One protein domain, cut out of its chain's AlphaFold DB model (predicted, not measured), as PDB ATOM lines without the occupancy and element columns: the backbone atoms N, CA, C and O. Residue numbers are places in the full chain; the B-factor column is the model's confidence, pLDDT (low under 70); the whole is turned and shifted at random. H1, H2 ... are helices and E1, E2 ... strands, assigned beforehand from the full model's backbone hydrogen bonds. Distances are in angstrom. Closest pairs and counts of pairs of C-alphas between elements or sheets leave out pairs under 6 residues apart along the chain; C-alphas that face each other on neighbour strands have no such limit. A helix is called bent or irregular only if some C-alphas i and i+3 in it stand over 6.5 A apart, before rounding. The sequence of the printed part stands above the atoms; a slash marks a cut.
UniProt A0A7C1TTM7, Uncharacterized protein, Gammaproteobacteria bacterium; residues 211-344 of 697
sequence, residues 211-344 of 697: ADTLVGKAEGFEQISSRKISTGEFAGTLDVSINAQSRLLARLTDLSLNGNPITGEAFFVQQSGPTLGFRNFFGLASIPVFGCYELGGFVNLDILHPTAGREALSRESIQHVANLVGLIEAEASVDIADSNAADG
ATOM      1  N   ALA A 211       4.322 -24.517 -21.173       79.00
ATOM      2  CA  ALA A 211       3.578 -25.598 -20.535       79.00
ATOM      3  C   ALA A 211       2.599 -26.310 -21.483       79.00
ATOM      4  O   ALA A 211       2.541 -27.533 -21.457       79.00
ATOM      5  N   ASP A 212       1.884 -25.598 -22.357       80.69
ATOM      6  CA  ASP A 212       0.916 -26.220 -23.275       80.69
ATOM      7  C   ASP A 212       1.618 -27.103 -24.314       80.69
ATOM      8  O   ASP A 212       1.134 -28.183 -24.658       80.69
ATOM      9  N   THR A 213       2.813 -26.696 -24.756       79.44
ATOM     10  CA  THR A 213       3.657 -27.539 -25.616       79.44
ATOM     11  C   THR A 213       4.103 -28.805 -24.884       79.44
ATOM     12  O   THR A 213       4.150 -29.882 -25.484       79.44
ATOM     13  N   LEU A 214       4.417 -28.694 -23.587       76.25
ATOM     14  CA  LEU A 214       4.743 -29.854 -22.756       76.25
ATOM     15  C   LEU A 214       3.530 -30.777 -22.594       76.25
ATOM     16  O   LEU A 214       3.681 -31.983 -22.751       76.25
ATOM     17  N   VAL A 215       2.339 -30.224 -22.347       76.69
ATOM     18  CA  VAL A 215       1.084 -30.981 -22.194       76.69
ATOM     19  C   VAL A 215       0.739 -31.733 -23.475       76.69
ATOM     20  O   VAL A 215       0.468 -32.928 -23.410       76.69
ATOM     21  N   GLY A 216       0.824 -31.086 -24.641       78.38
ATOM     22  CA  GLY A 216       0.598 -31.758 -25.924       78.38
ATOM     23  C   GLY A 216       1.594 -32.896 -26.176       78.38
ATOM     24  O   GLY A 216       1.217 -33.960 -26.655       78.38
ATOM     25  N   LYS A 217       2.868 -32.722 -25.793       80.06
ATOM     26  CA  LYS A 217       3.872 -33.799 -25.862       80.06
ATOM     27  C   LYS A 217       3.696 -34.882 -24.791       80.06
ATOM     28  O   LYS A 217       4.206 -35.983 -24.977       80.06
ATOM     29  N   ALA A 218       3.011 -34.571 -23.693       81.44
ATOM     30  CA  ALA A 218       2.697 -35.486 -22.603       81.44
ATOM     31  C   ALA A 218       1.357 -36.216 -22.794       81.44
ATOM     32  O   ALA A 218       0.999 -37.057 -21.970       81.44
ATOM     33  N   GLU A 219       0.611 -35.936 -23.864       86.69
ATOM     34  CA  GLU A 219      -0.656 -36.610 -24.132       86.69
ATOM     35  C   GLU A 219      -0.449 -38.129 -24.269       86.69
ATOM     36  O   GLU A 219       0.407 -38.607 -25.018       86.69
ATOM     37  N   GLY A 220      -1.222 -38.902 -23.503       90.12
ATOM     38  CA  GLY A 220      -1.106 -40.361 -23.452       90.12
ATOM     39  C   GLY A 220       0.039 -40.898 -22.584       90.12
ATOM     40  O   GLY A 220       0.243 -42.112 -22.572       90.12
ATOM     41  N   PHE A 221       0.772 -40.039 -21.866       94.44
ATOM     42  CA  PHE A 221       1.709 -40.449 -20.821       94.44
ATOM     43  C   PHE A 221       1.025 -40.454 -19.450       94.44
ATOM     44  O   PHE A 221       0.326 -39.514 -19.080       94.44
ATOM     45  N   GLU A 222       1.273 -41.504 -18.677       94.94
ATOM     46  CA  GLU A 222       0.833 -41.649 -17.295       94.94
ATOM     47  C   GLU A 222       2.039 -41.547 -16.364       94.94
ATOM     48  O   GLU A 222       3.060 -42.209 -16.564       94.94
ATOM     49  N   GLN A 223       1.930 -40.702 -15.344       95.56
ATOM     50  CA  GLN A 223       3.002 -40.502 -14.381       95.56
ATOM     51  C   GLN A 223       3.142 -41.723 -13.466       95.56
ATOM     52  O   GLN A 223       2.188 -42.122 -12.800       95.56
ATOM     53  N   ILE A 224       4.347 -42.294 -13.412       96.75
ATOM     54  CA  ILE A 224       4.669 -43.466 -12.586       96.75
ATOM     55  C   ILE A 224       5.469 -43.102 -11.331       96.75
ATOM     56  O   ILE A 224       5.445 -43.847 -10.356       96.75
ATOM     57  N   SER A 225       6.169 -41.963 -11.339       96.94
ATOM     58  CA  SER A 225       7.012 -41.515 -10.227       96.94
ATOM     59  C   SER A 225       7.126 -39.989 -10.208       96.94
ATOM     60  O   SER A 225       7.051 -39.339 -11.249       96.94
ATOM     61  N   SER A 226       7.279 -39.421  -9.013       97.06
ATOM     62  CA  SER A 226       7.609 -38.009  -8.767       97.06
ATOM     63  C   SER A 226       8.360 -37.928  -7.449       97.06
ATOM     64  O   SER A 226       7.760 -38.114  -6.383       97.06
ATOM     65  N   ARG A 227       9.665 -37.665  -7.490       96.56
ATOM     66  CA  ARG A 227      10.474 -37.546  -6.268       96.56
ATOM     67  C   ARG A 227      11.666 -36.623  -6.458       96.56
ATOM     68  O   ARG A 227      12.106 -36.356  -7.572       96.56
ATOM     69  N   LYS A 228      12.233 -36.190  -5.335       96.06
ATOM     70  CA  LYS A 228      13.512 -35.482  -5.330       96.06
ATOM     71  C   LYS A 228      14.654 -36.458  -5.573       96.06
ATOM     72  O   LYS A 228      14.744 -37.478  -4.894       96.06
ATOM     73  N   ILE A 229      15.528 -36.102  -6.501       95.00
ATOM     74  CA  ILE A 229      16.724 -36.852  -6.867       95.00
ATOM     75  C   ILE A 229      17.962 -35.976  -6.689       95.00
ATOM     76  O   ILE A 229      17.888 -34.748  -6.766       95.00
ATOM     77  N   SER A 230      19.101 -36.611  -6.431       90.19
ATOM     78  CA  SER A 230      20.392 -35.941  -6.293       90.19
ATOM     79  C   SER A 230      21.498 -36.900  -6.709       90.19
ATOM     80  O   SER A 230      21.641 -37.972  -6.121       90.19
ATOM     81  N   THR A 231      22.315 -36.525  -7.690       80.56
ATOM     82  CA  THR A 231      23.494 -37.311  -8.079       80.56
ATOM     83  C   THR A 231      24.610 -36.387  -8.540       80.56
ATOM     84  O   THR A 231      24.428 -35.558  -9.431       80.56
ATOM     85  N   GLY A 232      25.788 -36.548  -7.934       81.94
ATOM     86  CA  GLY A 232      26.928 -35.677  -8.192       81.94
ATOM     87  C   GLY A 232      26.608 -34.236  -7.806       81.94
ATOM     88  O   GLY A 232      26.329 -33.952  -6.643       81.94
ATOM     89  N   GLU A 233      26.649 -33.343  -8.790       86.94
ATOM     90  CA  GLU A 233      26.468 -31.904  -8.592       86.94
ATOM     91  C   GLU A 233      25.016 -31.441  -8.781       86.94
ATOM     92  O   GLU A 233      24.679 -30.348  -8.332       86.94
ATOM     93  N   PHE A 234      24.154 -32.246  -9.413       91.75
ATOM     94  CA  PHE A 234      22.773 -31.864  -9.714       91.75
ATOM     95  C   PHE A 234      21.773 -32.493  -8.746       91.75
ATOM     96  O   PHE A 234      21.850 -33.683  -8.428       91.75
ATOM     97  N   ALA A 235      20.783 -31.700  -8.344       93.44
ATOM     98  CA  ALA A 235      19.593 -32.178  -7.652       93.44
ATOM     99  C   ALA A 235      18.340 -31.466  -8.170       93.44
ATOM    100  O   ALA A 235      18.425 -30.338  -8.654       93.44
ATOM    101  N   GLY A 236      17.185 -32.117  -8.068       95.75
ATOM    102  CA  GLY A 236      15.901 -31.573  -8.510       95.75
ATOM    103  C   GLY A 236      14.741 -32.525  -8.237       95.75
ATOM    104  O   GLY A 236      14.938 -33.615  -7.699       95.75
ATOM    105  N   THR A 237      13.531 -32.118  -8.597       97.25
ATOM    106  CA  THR A 237      12.329 -32.959  -8.568       97.25
ATOM    107  C   THR A 237      12.140 -33.586  -9.947       97.25
ATOM    108  O   THR A 237      11.931 -32.863 -10.919       97.25
ATOM    109  N   LEU A 238      12.260 -34.913 -10.039       97.38
ATOM    110  CA  LEU A 238      12.077 -35.672 -11.274       97.38
ATOM    111  C   LEU A 238      10.686 -36.305 -11.302       97.38
ATOM    112  O   LEU A 238      10.374 -37.156 -10.464       97.38
ATOM    113  N   ASP A 239       9.916 -35.944 -12.321       96.62
ATOM    114  CA  ASP A 239       8.674 -36.604 -12.702       96.62
ATOM    115  C   ASP A 239       8.953 -37.560 -13.862       96.62
ATOM    116  O   ASP A 239       9.446 -37.150 -14.918       96.62
ATOM    117  N   VAL A 240       8.610 -38.833 -13.679       97.31
ATOM    118  CA  VAL A 240       8.755 -39.878 -14.697       97.31
ATOM    119  C   VAL A 240       7.378 -40.346 -15.116       97.31
ATOM    120  O   VAL A 240       6.569 -40.766 -14.286       97.31
ATOM    121  N   SER A 241       7.121 -40.297 -16.417       96.25
ATOM    122  CA  SER A 241       5.869 -40.740 -17.018       96.25
ATOM    123  C   SER A 241       6.126 -41.700 -18.169       96.25
ATOM    124  O   SER A 241       7.150 -41.616 -18.852       96.25
ATOM    125  N   ILE A 242       5.185 -42.612 -18.394       96.69
ATOM    126  CA  ILE A 242       5.264 -43.632 -19.434       96.69
ATOM    127  C   ILE A 242       3.969 -43.678 -20.237       96.69
ATOM    128  O   ILE A 242       2.887 -43.564 -19.676       96.69
ATOM    129  N   ASN A 243       4.071 -43.875 -21.549       94.69
ATOM    130  CA  ASN A 243       2.903 -44.063 -22.409       94.69
ATOM    131  C   ASN A 243       2.600 -45.543 -22.714       94.69
ATOM    132  O   ASN A 243       3.343 -46.452 -22.345       94.69
ATOM    133  N   ALA A 244       1.524 -45.794 -23.464       93.31
ATOM    134  CA  ALA A 244       1.112 -47.144 -23.864       93.31
ATOM    135  C   ALA A 244       2.165 -47.921 -24.689       93.31
ATOM    136  O   ALA A 244       2.120 -49.148 -24.741       93.31
ATOM    137  N   GLN A 245       3.112 -47.230 -25.331       93.44
ATOM    138  CA  GLN A 245       4.237 -47.823 -26.066       93.44
ATOM    139  C   GLN A 245       5.498 -47.977 -25.198       93.44
ATOM    140  O   GLN A 245       6.588 -48.195 -25.729       93.44
ATOM    141  N   SER A 246       5.371 -47.847 -23.875       95.38
ATOM    142  CA  SER A 246       6.466 -47.922 -22.904       95.38
ATOM    143  C   SER A 246       7.552 -46.854 -23.087       95.38
ATOM    144  O   SER A 246       8.663 -47.034 -22.590       95.38
ATOM    145  N   ARG A 247       7.272 -45.744 -23.784       95.31
ATOM    146  CA  ARG A 247       8.231 -44.641 -23.956       95.31
ATOM    147  C   ARG A 247       8.305 -43.776 -22.707       95.31
ATOM    148  O   ARG A 247       7.285 -43.539 -22.069       95.31
ATOM    149  N   LEU A 248       9.501 -43.270 -22.428       96.50
ATOM    150  CA  LEU A 248       9.805 -42.368 -21.323       96.50
ATOM    151  C   LEU A 248       9.494 -40.903 -21.657       96.50
ATOM    152  O   LEU A 248       9.914 -40.382 -22.693       96.50
ATOM    153  N   LEU A 249       8.829 -40.235 -20.720       96.44
ATOM    154  CA  LEU A 249       8.810 -38.787 -20.559       96.44
ATOM    155  C   LEU A 249       9.381 -38.450 -19.183       96.44
ATOM    156  O   LEU A 249       8.983 -39.041 -18.179       96.44
ATOM    157  N   ALA A 250      10.295 -37.490 -19.141       96.19
ATOM    158  CA  ALA A 250      10.927 -37.022 -17.921       96.19
ATOM    159  C   ALA A 250      10.833 -35.499 -17.829       96.19
ATOM    160  O   ALA A 250      11.211 -34.793 -18.768       96.19
ATOM    161  N   ARG A 251      10.370 -34.988 -16.690       95.50
ATOM    162  CA  ARG A 251      10.392 -33.558 -16.373       95.50
ATOM    163  C   ARG A 251      11.200 -33.343 -15.106       95.50
ATOM    164  O   ARG A 251      11.002 -34.043 -14.123       95.50
ATOM    165  N   LEU A 252      12.109 -32.379 -15.141       95.19
ATOM    166  CA  LEU A 252      12.985 -32.047 -14.031       95.19
ATOM    167  C   LEU A 252      12.798 -30.574 -13.662       95.19
ATOM    168  O   LEU A 252      13.086 -29.684 -14.468       95.19
ATOM    169  N   THR A 253      12.307 -30.333 -12.448       95.19
ATOM    170  CA  THR A 253      12.050 -29.004 -11.870       95.19
ATOM    171  C   THR A 253      12.820 -28.823 -10.562       95.19
ATOM    172  O   THR A 253      13.509 -29.737 -10.110       95.19
ATOM    173  N   ASP A 254      12.730 -27.640  -9.945       94.75
ATOM    174  CA  ASP A 254      13.398 -27.315  -8.670       94.75
ATOM    175  C   ASP A 254      14.904 -27.629  -8.680       94.75
ATOM    176  O   ASP A 254      15.461 -28.182  -7.729       94.75
ATOM    177  N   LEU A 255      15.545 -27.319  -9.806       95.06
ATOM    178  CA  LEU A 255      16.925 -27.685 -10.089       95.06
ATOM    179  C   LEU A 255      17.910 -26.948  -9.183       95.06
ATOM    180  O   LEU A 255      17.739 -25.781  -8.836       95.06
ATOM    181  N   SER A 256      19.007 -27.621  -8.861       94.31
ATOM    182  CA  SER A 256      20.167 -27.031  -8.208       94.31
ATOM    183  C   SER A 256      21.460 -27.640  -8.740       94.31
ATOM    184  O   SER A 256      21.484 -28.805  -9.136       94.31
ATOM    185  N   LEU A 257      22.525 -26.838  -8.744       92.69
ATOM    186  CA  LEU A 257      23.884 -27.228  -9.107       92.69
ATOM    187  C   LEU A 257      24.829 -26.853  -7.967       92.69
ATOM    188  O   LEU A 257      24.932 -25.685  -7.585       92.69
ATOM    189  N   ASN A 258      25.516 -27.849  -7.412       91.00
ATOM    190  CA  ASN A 258      26.394 -27.702  -6.251       91.00
ATOM    191  C   ASN A 258      25.686 -27.034  -5.054       91.00
ATOM    192  O   ASN A 258      26.263 -26.212  -4.346       91.00
ATOM    193  N   GLY A 259      24.401 -27.359  -4.863       88.44
ATOM    194  CA  GLY A 259      23.542 -26.792  -3.818       88.44
ATOM    195  C   GLY A 259      22.996 -25.390  -4.112       88.44
ATOM    196  O   GLY A 259      22.163 -24.902  -3.351       88.44
ATOM    197  N   ASN A 260      23.407 -24.752  -5.211       91.88
ATOM    198  CA  ASN A 260      22.870 -23.459  -5.624       91.88
ATOM    199  C   ASN A 260      21.633 -23.663  -6.507       91.88
ATOM    200  O   ASN A 260      21.710 -24.441  -7.459       91.88
ATOM    201  N   PRO A 261      20.505 -22.987  -6.232       92.81
ATOM    202  CA  PRO A 261      19.303 -23.115  -7.046       92.81
ATOM    203  C   PRO A 261      19.547 -22.598  -8.468       92.81
ATOM    204  O   PRO A 261      20.153 -21.544  -8.660       92.81
ATOM    205  N   ILE A 262      19.045 -23.347  -9.445       92.75
ATOM    206  CA  ILE A 262      19.015 -22.993 -10.863       92.75
ATOM    207  C   ILE A 262      17.583 -22.619 -11.214       92.75
ATOM    208  O   ILE A 262      16.644 -23.353 -10.896       92.75
ATOM    209  N   THR A 263      17.405 -21.506 -11.918       90.56
ATOM    210  CA  THR A 263      16.086 -21.136 -12.427       90.56
ATOM    211  C   THR A 263      15.818 -21.868 -13.731       90.56
ATOM    212  O   THR A 263      16.573 -21.730 -14.697       90.56
ATOM    213  N   GLY A 264      14.705 -22.599 -13.780       91.69
ATOM    214  CA  GLY A 264      14.217 -23.206 -15.010       91.69
ATOM    215  C   GLY A 264      13.742 -24.642 -14.850       91.69
ATOM    216  O   GLY A 264      13.504 -25.121 -13.742       91.69
ATOM    217  N   GLU A 265      13.584 -25.314 -15.984       93.25
ATOM    218  CA  GLU A 265      13.143 -26.703 -16.056       93.25
ATOM    219  C   GLU A 265      13.721 -27.405 -17.289       93.25
ATOM    220  O   GLU A 265      14.047 -26.779 -18.305       93.25
ATOM    221  N   ALA A 266      13.832 -28.725 -17.196       94.44
ATOM    222  CA  ALA A 266      14.178 -29.580 -18.319       94.44
ATOM    223  C   ALA A 266      13.050 -30.578 -18.573       94.44
ATOM    224  O   ALA A 266      12.501 -31.167 -17.645       94.44
ATOM    225  N   PHE A 267      12.709 -30.771 -19.839       94.06
ATOM    226  CA  PHE A 267      11.655 -31.672 -20.270       94.06
ATOM    227  C   PHE A 267      12.151 -32.518 -21.431       94.06
ATOM    228  O   PHE A 267      12.541 -31.991 -22.477       94.06
ATOM    229  N   PHE A 268      12.086 -33.830 -21.260       95.19
ATOM    230  CA  PHE A 268      12.578 -34.800 -22.218       95.19
ATOM    231  C   PHE A 268      11.519 -35.840 -22.550       95.19
ATOM    232  O   PHE A 268      10.799 -36.331 -21.686       95.19
ATOM    233  N   VAL A 269      11.475 -36.216 -23.820       94.56
ATOM    234  CA  VAL A 269      10.672 -37.314 -24.345       94.56
ATOM    235  C   VAL A 269      11.578 -38.187 -25.197       94.56
ATOM    236  O   VAL A 269      12.270 -37.700 -26.101       94.56
ATOM    237  N   GLN A 270      11.556 -39.480 -24.906       94.88
ATOM    238  CA  GLN A 270      12.273 -40.510 -25.646       94.88
ATOM    239  C   GLN A 270      11.886 -40.479 -27.130       94.88
ATOM    240  O   GLN A 270      10.704 -40.528 -27.480       94.88
ATOM    241  N   GLN A 271      12.897 -40.415 -28.004       90.75
ATOM    242  CA  GLN A 271      12.750 -40.410 -29.464       90.75
ATOM    243  C   GLN A 271      11.945 -39.224 -30.023       90.75
ATOM    244  O   GLN A 271      11.241 -39.363 -31.026       90.75
ATOM    245  N   SER A 272      12.037 -38.050 -29.391       88.25
ATOM    246  CA  SER A 272      11.298 -36.845 -29.810       88.25
ATOM    247  C   SER A 272      12.100 -35.841 -30.654       88.25
ATOM    248  O   SER A 272      11.602 -34.753 -30.949       88.25
ATOM    249  N   GLY A 273      13.314 -36.209 -31.079       88.25
ATOM    250  CA  GLY A 273      14.192 -35.375 -31.903       88.25
ATOM    251  C   GLY A 273      15.307 -34.695 -31.095       88.25
ATOM    252  O   GLY A 273      15.716 -35.228 -30.067       88.25
ATOM    253  N   PRO A 274      15.849 -33.555 -31.560       90.69
ATOM    254  CA  PRO A 274      16.944 -32.878 -30.873       90.69
ATOM    255  C   PRO A 274      16.480 -32.185 -29.588       90.69
ATOM    256  O   PRO A 274      15.326 -31.779 -29.445       90.69
ATOM    257  N   THR A 275      17.423 -31.985 -28.672       93.62
ATOM    258  CA  THR A 275      17.225 -31.144 -27.490       93.62
ATOM    259  C   THR A 275      17.404 -29.680 -27.868       93.62
ATOM    260  O   THR A 275      18.421 -29.305 -28.447       93.62
ATOM    261  N   LEU A 276      16.428 -28.837 -27.543       93.06
ATOM    262  CA  LEU A 276      16.452 -27.403 -27.814       93.06
ATOM    263  C   LEU A 276      16.709 -26.626 -26.518       93.06
ATOM    264  O   LEU A 276      15.998 -26.809 -25.527       93.06
ATOM    265  N   GLY A 277      17.733 -25.772 -26.529       94.75
ATOM    266  CA  GLY A 277      18.118 -24.954 -25.382       94.75
ATOM    267  C   GLY A 277      17.402 -23.609 -25.349       94.75
ATOM    268  O   GLY A 277      17.292 -22.933 -26.370       94.75
ATOM    269  N   PHE A 278      16.972 -23.202 -24.161       94.38
ATOM    270  CA  PHE A 278      16.327 -21.926 -23.881       94.38
ATOM    271  C   PHE A 278      16.949 -21.284 -22.644       94.38
ATOM    272  O   PHE A 278      17.402 -21.963 -21.723       94.38
ATOM    273  N   ARG A 279      16.935 -19.956 -22.609       92.88
ATOM    274  CA  ARG A 279      17.256 -19.178 -21.412       92.88
ATOM    275  C   ARG A 279      16.238 -18.067 -21.285       92.88
ATOM    276  O   ARG A 279      16.058 -17.298 -22.226       92.88
ATOM    277  N   ASN A 280      15.556 -17.998 -20.143       90.94
ATOM    278  CA  ASN A 280      14.418 -17.095 -19.953       90.94
ATOM    279  C   ASN A 280      13.390 -17.221 -21.093       90.94
ATOM    280  O   ASN A 280      12.886 -16.222 -21.597       90.94
ATOM    281  N   PHE A 281      13.123 -18.454 -21.541       92.94
ATOM    282  CA  PHE A 281      12.227 -18.766 -22.664       92.94
ATOM    283  C   PHE A 281      12.651 -18.221 -24.040       92.94
ATOM    284  O   PHE A 281      11.930 -18.411 -25.020       92.94
ATOM    285  N   PHE A 282      13.824 -17.595 -24.151       94.00
ATOM    286  CA  PHE A 282      14.426 -17.247 -25.432       94.00
ATOM    287  C   PHE A 282      15.199 -18.451 -25.972       94.00
ATOM    288  O   PHE A 282      16.049 -19.008 -25.272       94.00
ATOM    289  N   GLY A 283      14.908 -18.859 -27.204       94.19
ATOM    290  CA  GLY A 283      15.582 -19.974 -27.862       94.19
ATOM    291  C   GLY A 283      17.044 -19.660 -28.152       94.19
ATOM    292  O   GLY A 283      17.396 -18.560 -28.577       94.19
ATOM    293  N   LEU A 284      17.902 -20.641 -27.909       92.81
ATOM    294  CA  LEU A 284      19.334 -20.575 -28.167       92.81
ATOM    295  C   LEU A 284      19.658 -21.484 -29.360       92.81
ATOM    296  O   LEU A 284      19.117 -21.299 -30.446       92.81
ATOM    297  N   ALA A 285      20.515 -22.479 -29.149       91.44
ATOM    298  CA  ALA A 285      20.875 -23.489 -30.130       91.44
ATOM    299  C   ALA A 285      20.366 -24.874 -29.707       91.44
ATOM    300  O   ALA A 285      20.031 -25.111 -28.539       91.44
ATOM    301  N   SER A 286      20.352 -25.815 -30.652       92.56
ATOM    302  CA  SER A 286      20.197 -27.230 -30.325       92.56
ATOM    303  C   SER A 286      21.379 -27.718 -29.488       92.56
ATOM    304  O   SER A 286      22.527 -27.356 -29.753       92.56
ATOM    305  N   ILE A 287      21.106 -28.571 -28.510       94.62
ATOM    306  CA  ILE A 287      22.105 -29.125 -27.602       94.62
ATOM    307  C   ILE A 287      22.415 -30.561 -28.047       94.62
ATOM    308  O   ILE A 287      21.527 -31.414 -27.974       94.62
ATOM    309  N   PRO A 288      23.642 -30.857 -28.514       90.75
ATOM    310  CA  PRO A 288      24.021 -32.193 -28.961       90.75
ATOM    311  C   PRO A 288      24.335 -33.082 -27.751       90.75
ATOM    312  O   PRO A 288      25.494 -33.290 -27.396       90.75
ATOM    313  N   VAL A 289      23.291 -33.572 -27.089       87.44
ATOM    314  CA  VAL A 289      23.401 -34.542 -25.996       87.44
ATOM    315  C   VAL A 289      22.979 -35.920 -26.479       87.44
ATOM    316  O   VAL A 289      21.981 -36.065 -27.181       87.44
ATOM    317  N   PHE A 290      23.766 -36.924 -26.106       87.44
ATOM    318  CA  PHE A 290      23.539 -38.320 -26.458       87.44
ATOM    319  C   PHE A 290      23.343 -39.125 -25.178       87.44
ATOM    320  O   PHE A 290      24.088 -38.952 -24.215       87.44
ATOM    321  N   GLY A 291      22.351 -40.003 -25.192       90.50
ATOM    322  CA  GLY A 291      22.016 -40.901 -24.096       90.50
ATOM    323  C   GLY A 291      21.404 -42.186 -24.646       90.50
ATOM    324  O   GLY A 291      21.044 -42.250 -25.826       90.50
ATOM    325  N   CYS A 292      21.306 -43.218 -23.812       93.88
ATOM    326  CA  CYS A 292      20.744 -44.505 -24.219       93.88
ATOM    327  C   CYS A 292      19.254 -44.402 -24.593       93.88
ATOM    328  O   CYS A 292      18.779 -45.122 -25.469       93.88
ATOM    329  N   TYR A 293      18.521 -43.489 -23.955       95.06
ATOM    330  CA  TYR A 293      17.088 -43.277 -24.156       95.06
ATOM    331  C   TYR A 293      16.753 -42.372 -25.338       95.06
ATOM    332  O   TYR A 293      15.572 -42.131 -25.583       95.06
ATOM    333  N   GLU A 294      17.750 -41.874 -26.079       93.81
ATOM    334  CA  GLU A 294      17.527 -40.981 -27.225       93.81
ATOM    335  C   GLU A 294      16.607 -39.804 -26.836       93.81
ATOM    336  O   GLU A 294      15.624 -39.487 -27.515       93.81
ATOM    337  N   LEU A 295      16.881 -39.212 -25.666       94.12
ATOM    338  CA  LEU A 295      16.078 -38.136 -25.101       94.12
ATOM    339  C   LEU A 295      16.201 -36.868 -25.952       94.12
ATOM    340  O   LEU A 295      17.291 -36.334 -26.152       94.12
ATOM    341  N   GLY A 296      15.051 -36.377 -26.409       93.00
ATOM    342  CA  GLY A 296      14.887 -35.076 -27.054       93.00
ATOM    343  C   GLY A 296      13.911 -34.212 -26.273       93.00
ATOM    344  O   GLY A 296      13.156 -34.731 -25.453       93.00
ATOM    345  N   GLY A 297      13.877 -32.906 -26.521       92.25
ATOM    346  CA  GLY A 297      12.933 -32.035 -25.824       92.25
ATOM    347  C   GLY A 297      13.427 -30.612 -25.636       92.25
ATOM    348  O   GLY A 297      14.083 -30.053 -26.513       92.25
ATOM    349  N   PHE A 298      13.067 -30.014 -24.505       93.00
ATOM    350  CA  PHE A 298      13.305 -28.609 -24.209       93.00
ATOM    351  C   PHE A 298      14.047 -28.467 -22.884       93.00
ATOM    352  O   PHE A 298      13.656 -29.054 -21.879       93.00
ATOM    353  N   VAL A 299      15.098 -27.654 -22.871       94.94
ATOM    354  CA  VAL A 299      15.867 -27.350 -21.661       94.94
ATOM    355  C   VAL A 299      15.914 -25.842 -21.508       94.94
ATOM    356  O   VAL A 299      16.596 -25.175 -22.280       94.94
ATOM    357  N   ASN A 300      15.185 -25.303 -20.535       94.56
ATOM    358  CA  ASN A 300      15.169 -23.877 -20.236       94.56
ATOM    359  C   ASN A 300      15.900 -23.636 -18.921       94.56
ATOM    360  O   ASN A 300      15.303 -23.864 -17.877       94.56
ATOM    361  N   LEU A 301      17.162 -23.196 -18.963       94.38
ATOM    362  CA  LEU A 301      17.976 -22.959 -17.762       94.38
ATOM    363  C   LEU A 301      18.762 -21.648 -17.868       94.38
ATOM    364  O   LEU A 301      19.294 -21.301 -18.925       94.38
ATOM    365  N   ASP A 302      18.891 -20.941 -16.749       91.38
ATOM    366  CA  ASP A 302      19.683 -19.708 -16.644       91.38
ATOM    367  C   ASP A 302      21.204 -19.926 -16.811       91.38
ATOM    368  O   ASP A 302      21.914 -19.013 -17.236       91.38
ATOM    369  N   ILE A 303      21.697 -21.147 -16.583       91.69
ATOM    370  CA  ILE A 303      23.104 -21.545 -16.765       91.69
ATOM    371  C   ILE A 303      23.510 -21.820 -18.227       91.69
ATOM    372  O   ILE A 303      24.675 -22.135 -18.499       91.69
ATOM    373  N   LEU A 304      22.584 -21.732 -19.192       93.38
ATOM    374  CA  LEU A 304      22.920 -21.929 -20.604       93.38
ATOM    375  C   LEU A 304      23.571 -20.675 -21.197       93.38
ATOM    376  O   LEU A 304      23.033 -19.566 -21.129       93.38
ATOM    377  N   HIS A 305      24.730 -20.862 -21.821       90.06
ATOM    378  CA  HIS A 305      25.527 -19.800 -22.416       90.06
ATOM    379  C   HIS A 305      25.759 -20.097 -23.903       90.06
ATOM    380  O   HIS A 305      26.399 -21.103 -24.222       90.06
ATOM    381  N   PRO A 306      25.256 -19.261 -24.829       89.94
ATOM    382  CA  PRO A 306      25.539 -19.414 -26.252       89.94
ATOM    383  C   PRO A 306      26.995 -19.053 -26.580       89.94
ATOM    384  O   PRO A 306      27.658 -18.332 -25.834       89.94
ATOM    385  N   THR A 307      27.493 -19.529 -27.720       87.88
ATOM    386  CA  THR A 307      28.750 -19.052 -28.319       87.88
ATOM    387  C   THR A 307      28.561 -17.679 -28.974       87.88
ATOM    388  O   THR A 307      27.438 -17.188 -29.098       87.88
ATOM    389  N   ALA A 308      29.652 -17.052 -29.429       79.62
ATOM    390  CA  ALA A 308      29.599 -15.741 -30.084       79.62
ATOM    391  C   ALA A 308      28.714 -15.729 -31.348       79.62
ATOM    392  O   ALA A 308      27.972 -14.774 -31.545       79.62
ATOM    393  N   GLY A 309      28.749 -16.800 -32.155       77.06
ATOM    394  CA  GLY A 309      27.880 -16.964 -33.331       77.06
ATOM    395  C   GLY A 309      26.455 -17.419 -33.006       77.06
ATOM    396  O   GLY A 309      25.570 -17.319 -33.847       77.06
ATOM    397  N   ARG A 310      26.213 -17.881 -31.767       82.31
ATOM    398  CA  ARG A 310      24.907 -18.296 -31.211       82.31
ATOM    399  C   ARG A 310      24.204 -19.465 -31.901       82.31
ATOM    400  O   ARG A 310      23.092 -19.807 -31.519       82.31
ATOM    401  N   GLU A 311      24.882 -20.125 -32.828       83.62
ATOM    402  CA  GLU A 311      24.444 -21.393 -33.423       83.62
ATOM    403  C   GLU A 311      24.842 -22.612 -32.574       83.62
ATOM    404  O   GLU A 311      24.450 -23.741 -32.853       83.62
ATOM    405  N   ALA A 312      25.605 -22.394 -31.499       88.88
ATOM    406  CA  ALA A 312      25.980 -23.423 -30.541       88.88
ATOM    407  C   ALA A 312      25.946 -22.882 -29.109       88.88
ATOM    408  O   ALA A 312      25.993 -21.672 -28.870       88.88
ATOM    409  N   LEU A 313      25.914 -23.798 -28.143       92.56
ATOM    410  CA  LEU A 313      26.163 -23.491 -26.738       92.56
ATOM    411  C   LEU A 313      27.640 -23.691 -26.385       92.56
ATOM    412  O   LEU A 313      28.386 -24.373 -27.090       92.56
ATOM    413  N   SER A 314      28.070 -23.082 -25.283       92.88
ATOM    414  CA  SER A 314      29.397 -23.303 -24.719       92.88
ATOM    415  C   SER A 314      29.590 -24.781 -24.357       92.88
ATOM    416  O   SER A 314      28.635 -25.496 -24.042       92.88
ATOM    417  N   ARG A 315      30.847 -25.245 -24.361       93.88
ATOM    418  CA  ARG A 315      31.179 -26.624 -23.959       93.88
ATOM    419  C   ARG A 315      30.683 -26.943 -22.551       93.88
ATOM    420  O   ARG A 315      30.203 -28.041 -22.312       93.88
ATOM    421  N   GLU A 316      30.769 -25.966 -21.654       93.44
ATOM    422  CA  GLU A 316      30.278 -26.078 -20.285       93.44
ATOM    423  C   GLU A 316      28.759 -26.293 -20.245       93.44
ATOM    424  O   GLU A 316      28.291 -27.235 -19.616       93.44
ATOM    425  N   SER A 317      27.979 -25.489 -20.973       94.62
ATOM    426  CA  SER A 317      26.524 -25.656 -21.031       94.62
ATOM    427  C   SER A 317      26.116 -27.000 -21.637       94.62
ATOM    428  O   SER A 317      25.187 -27.629 -21.139       94.62
ATOM    429  N   ILE A 318      26.822 -27.472 -22.670       95.12
ATOM    430  CA  ILE A 318      26.587 -28.807 -23.244       95.12
ATOM    431  C   ILE A 318      26.880 -29.894 -22.202       95.12
ATOM    432  O   ILE A 318      26.078 -30.813 -22.044       95.12
ATOM    433  N   GLN A 319      27.985 -29.777 -21.460       94.06
ATOM    434  CA  GLN A 319      28.353 -30.739 -20.422       94.06
ATOM    435  C   GLN A 319      27.334 -30.776 -19.276       94.06
ATOM    436  O   GLN A 319      26.965 -31.860 -18.831       94.06
ATOM    437  N   HIS A 320      26.837 -29.617 -18.832       93.69
ATOM    438  CA  HIS A 320      25.789 -29.529 -17.810       93.69
ATOM    439  C   HIS A 320      24.530 -30.288 -18.230       93.69
ATOM    440  O   HIS A 320      24.012 -31.101 -17.468       93.69
ATOM    441  N   VAL A 321      24.071 -30.094 -19.468       94.75
ATOM    442  CA  VAL A 321      22.885 -30.802 -19.975       94.75
ATOM    443  C   VAL A 321      23.159 -32.291 -20.195       94.75
ATOM    444  O   VAL A 321      22.289 -33.105 -19.907       94.75
ATOM    445  N   ALA A 322      24.361 -32.678 -20.629       94.44
ATOM    446  CA  ALA A 322      24.739 -34.088 -20.737       94.44
ATOM    447  C   ALA A 322      24.711 -34.795 -19.370       94.44
ATOM    448  O   ALA A 322      24.197 -35.907 -19.257       94.44
ATOM    449  N   ASN A 323      25.195 -34.127 -18.318       93.56
ATOM    450  CA  ASN A 323      25.139 -34.638 -16.949       93.56
ATOM    451  C   ASN A 323      23.689 -34.766 -16.453       93.56
ATOM    452  O   ASN A 323      23.350 -35.770 -15.829       93.56
ATOM    453  N   LEU A 324      22.823 -33.793 -16.769       93.62
ATOM    454  CA  LEU A 324      21.387 -33.868 -16.473       93.62
ATOM    455  C   LEU A 324      20.708 -35.040 -17.193       93.62
ATOM    456  O   LEU A 324      19.912 -35.746 -16.583       93.62
ATOM    457  N   VAL A 325      21.035 -35.281 -18.465       94.94
ATOM    458  CA  VAL A 325      20.531 -36.447 -19.206       94.94
ATOM    459  C   VAL A 325      20.983 -37.741 -18.533       94.94
ATOM    460  O   VAL A 325      20.150 -38.599 -18.270       94.94
ATOM    461  N   GLY A 326      22.264 -37.862 -18.170       94.19
ATOM    462  CA  GLY A 326      22.778 -39.042 -17.466       94.19
ATOM    463  C   GLY A 326      22.091 -39.298 -16.116       94.19
ATOM    464  O   GLY A 326      21.736 -40.437 -15.819       94.19
ATOM    465  N   LEU A 327      21.850 -38.239 -15.333       94.19
ATOM    466  CA  LEU A 327      21.068 -38.275 -14.090       94.19
ATOM    467  C   LEU A 327      19.652 -38.814 -14.344       94.19
ATOM    468  O   LEU A 327      19.205 -39.732 -13.658       94.19
ATOM    469  N   ILE A 328      18.955 -38.249 -15.334       95.69
ATOM    470  CA  ILE A 328      17.587 -38.642 -15.679       95.69
ATOM    471  C   ILE A 328      17.547 -40.104 -16.123       95.69
ATOM    472  O   ILE A 328      16.690 -40.843 -15.655       95.69
ATOM    473  N   GLU A 329      18.462 -40.543 -16.988       96.19
ATOM    474  CA  GLU A 329      18.492 -41.933 -17.457       96.19
ATOM    475  C   GLU A 329      18.739 -42.923 -16.316       96.19
ATOM    476  O   GLU A 329      18.104 -43.978 -16.283       96.19
ATOM    477  N   ALA A 330      19.615 -42.586 -15.366       95.44
ATOM    478  CA  ALA A 330      19.880 -43.423 -14.200       95.44
ATOM    479  C   ALA A 330      18.640 -43.563 -13.309       95.44
ATOM    480  O   ALA A 330      18.188 -44.677 -13.041       95.44
ATOM    481  N   GLU A 331      18.057 -42.437 -12.900       96.12
ATOM    482  CA  GLU A 331      16.929 -42.412 -11.967       96.12
ATOM    483  C   GLU A 331      15.633 -42.924 -12.604       96.12
ATOM    484  O   GLU A 331      14.921 -43.719 -11.989       96.12
ATOM    485  N   ALA A 332      15.355 -42.557 -13.858       96.81
ATOM    486  CA  ALA A 332      14.192 -43.059 -14.582       96.81
ATOM    487  C   ALA A 332      14.300 -44.561 -14.867       96.81
ATOM    488  O   ALA A 332      13.281 -45.244 -14.894       96.81
ATOM    489  N   SER A 333      15.509 -45.112 -15.033       97.50
ATOM    490  CA  SER A 333      15.675 -46.566 -15.169       97.50
ATOM    491  C   SER A 333      15.269 -47.309 -13.898       97.50
ATOM    492  O   SER A 333      14.693 -48.391 -13.996       97.50
ATOM    493  N   VAL A 334      15.519 -46.740 -12.715       96.62
ATOM    494  CA  VAL A 334      15.040 -47.314 -11.449       96.62
ATOM    495  C   VAL A 334      13.510 -47.304 -11.405       96.62
ATOM    496  O   VAL A 334      12.911 -48.334 -11.118       96.62
ATOM    497  N   ASP A 335      12.872 -46.195 -11.787       96.44
ATOM    498  CA  ASP A 335      11.404 -46.101 -11.825       96.44
ATOM    499  C   ASP A 335      10.766 -47.046 -12.851       96.44
ATOM    500  O   ASP A 335       9.753 -47.695 -12.585       96.44
ATOM    501  N   ILE A 336      11.360 -47.142 -14.045       97.25
ATOM    502  CA  ILE A 336      10.865 -48.002 -15.121       97.25
ATOM    503  C   ILE A 336      10.957 -49.471 -14.716       97.25
ATOM    504  O   ILE A 336      10.038 -50.223 -15.052       97.25
ATOM    505  N   ALA A 337      12.009 -49.873 -13.994       97.31
ATOM    506  CA  ALA A 337      12.219 -51.251 -13.555       97.31
ATOM    507  C   ALA A 337      11.023 -51.804 -12.766       97.31
ATOM    508  O   ALA A 337      10.622 -52.947 -12.987       97.31
ATOM    509  N   ASP A 338      10.407 -50.972 -11.922       94.81
ATOM    510  CA  ASP A 338       9.248 -51.331 -11.100       94.81
ATOM    511  C   ASP A 338       7.906 -51.172 -11.837       94.81
ATOM    512  O   ASP A 338       6.840 -51.469 -11.290       94.81
ATOM    513  N   SER A 339       7.916 -50.774 -13.108       94.56
ATOM    514  CA  SER A 339       6.720 -50.603 -13.935       94.56
ATOM    515  C   SER A 339       6.542 -51.745 -14.946       94.56
ATOM    516  O   SER A 339       7.462 -52.503 -15.251       94.56
ATOM    517  N   ASN A 340       5.350 -51.859 -15.540       91.75
ATOM    518  CA  ASN A 340       5.125 -52.796 -16.650       91.75
ATOM    519  C   ASN A 340       5.889 -52.397 -17.928       91.75
ATOM    520  O   ASN A 340       6.032 -53.210 -18.843       91.75
ATOM    521  N   ALA A 341       6.397 -51.165 -17.990       95.00
ATOM    522  CA  ALA A 341       7.119 -50.645 -19.138       95.00
ATOM    523  C   ALA A 341       8.499 -51.284 -19.320       95.00
ATOM    524  O   ALA A 341       8.991 -51.329 -20.449       95.00
ATOM    525  N   ALA A 342       9.089 -51.834 -18.250       96.69
ATOM    526  CA  ALA A 342      10.383 -52.518 -18.273       96.69
ATOM    527  C   ALA A 342      10.474 -53.598 -19.368       96.69
ATOM    528  O   ALA A 342      11.511 -53.756 -20.017       96.69
ATOM    529  N   ASP A 343       9.380 -54.327 -19.617       96.06
ATOM    530  CA  ASP A 343       9.337 -55.353 -20.661       96.06
ATOM    531  C   ASP A 343       9.328 -54.756 -22.080       96.06
ATOM    532  O   ASP A 343       9.973 -55.285 -22.988       96.06
ATOM    533  N   GLY A 344       8.613 -53.650 -22.285       94.50
ATOM    534  CA  GLY A 344       8.416 -53.047 -23.608       94.50
ATOM    535  C   GLY A 344       9.484 -52.031 -24.018       94.50
ATOM    536  O   GLY A 344       9.677 -51.810 -25.211       94.50
TER     537      GLY A 344
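This is residues 211 to 344 of the 697 residues of an uncharacterized protein of Gammaproteobacteria bacterium (UniProt A0A7C1TTM7). One twisted sheet of seven strands, with E1, E2 and E3 sharply bent, curls round the long helix H2, which crosses one face of it. The short helix H1 is on the opposite face, over E4, and a loop, residues 302 to 314, joins E7 to H2 at the end of the model away from the little helix H3, which follows H2. The printed part has 134 residues with three named helices and seven named strands, in the order H1 E1 E2 E3 E4 E5 E6 E7 H2 H3, and its class is mixed, helices and strands. The sheet is mixed too, in the order E1 E2 E3 E4 E7 E5 E6, with E7 and E5 parallel and the other neighbours antiparallel. The whole is compact, with a radius of gyration of the C-alphas of 14.2 A, yet elongated in outline, spanning 46 by 29 by 26 A.

H1, residues 211 to 218, begins with C-alpha 211 at (3.578, -25.598, -20.535). E1, residues 221 to 231, is 25.4 A from first to last C-alpha and bends by 67 degrees at residue 228. E2, residues 234 to 243, is 26.5 A long and bends by 62 degrees at residue 237. E3, residues 248 to 257, is 24.0 A long and bends by 76 degrees at residue 254; its residues 256 to 257 also pair with residues 260 to 261, antiparallel. E4, residues 264 to 270, is 20.4 A long. E5 holds residues 275 to 279, E6 residues 282 to 287, and E7 residues 295 to 301, 17.0 A long. H2, residues 315 to 337, is 32.8 A long and begins with C-alpha 315 at (31.179, -26.624, -23.959). H3, residues 341 to 344, ends with C-alpha 344 at (8.416, -53.047, -23.608).

E1 to E4 form a meander, each strand the antiparallel neighbour of the one before. The hairpin E1 and E2 has N 229 and O 236 2.8 A apart, within hydrogen-bond range. In the hairpin E2 and E3, N 239 and O 251 are 2.8 A apart, and in the hairpin E3 and E4, N 252 and O 266 are 2.8 A apart. E4 and E7 are antiparallel at 175 degrees, with N 267 and O 298 at 2.8 A. E7 and E5 are parallel at 7 degrees, with N 278 and O 299 at 2.8 A. E5 and E6 are a hairpin, with N 284 and O 277 at 2.8 A; E6 and E1 are the edge strands. H2 is on the sheet, and its closest C-alphas to E2 are those of Val 240 and Ala 332, 6.3 A apart. Toward the edge strand E6, the closest C-alphas are those of Ile 287 and Ile 318, 6.3 A apart. H1, on the opposite face from H2, has a height over the sheet of 9.5 A and runs along the strands, at 18 degrees to E4 on the local plane. H3 is not on the sheet; it is close to H2 but not clearly touching, with the closest C-alphas, Ile 336 and Ala 342, 5.5 A apart. In H1 and H2 every O i to N i+4 pair is within hydrogen-bond range; H3 is too short for such a pair.

The two C-alphas farthest apart are those of Ala 308 and Asn 340, at 46.4 A. The printed part has no cut. The link from E7 to H2, 13 residues, is long; those from E3 to E4 and from E6 to E7 are short, and the others are tight. The mean pLDDT of the printed part is 92.3, and no printed residue is under 70; H1 has a mean of 79.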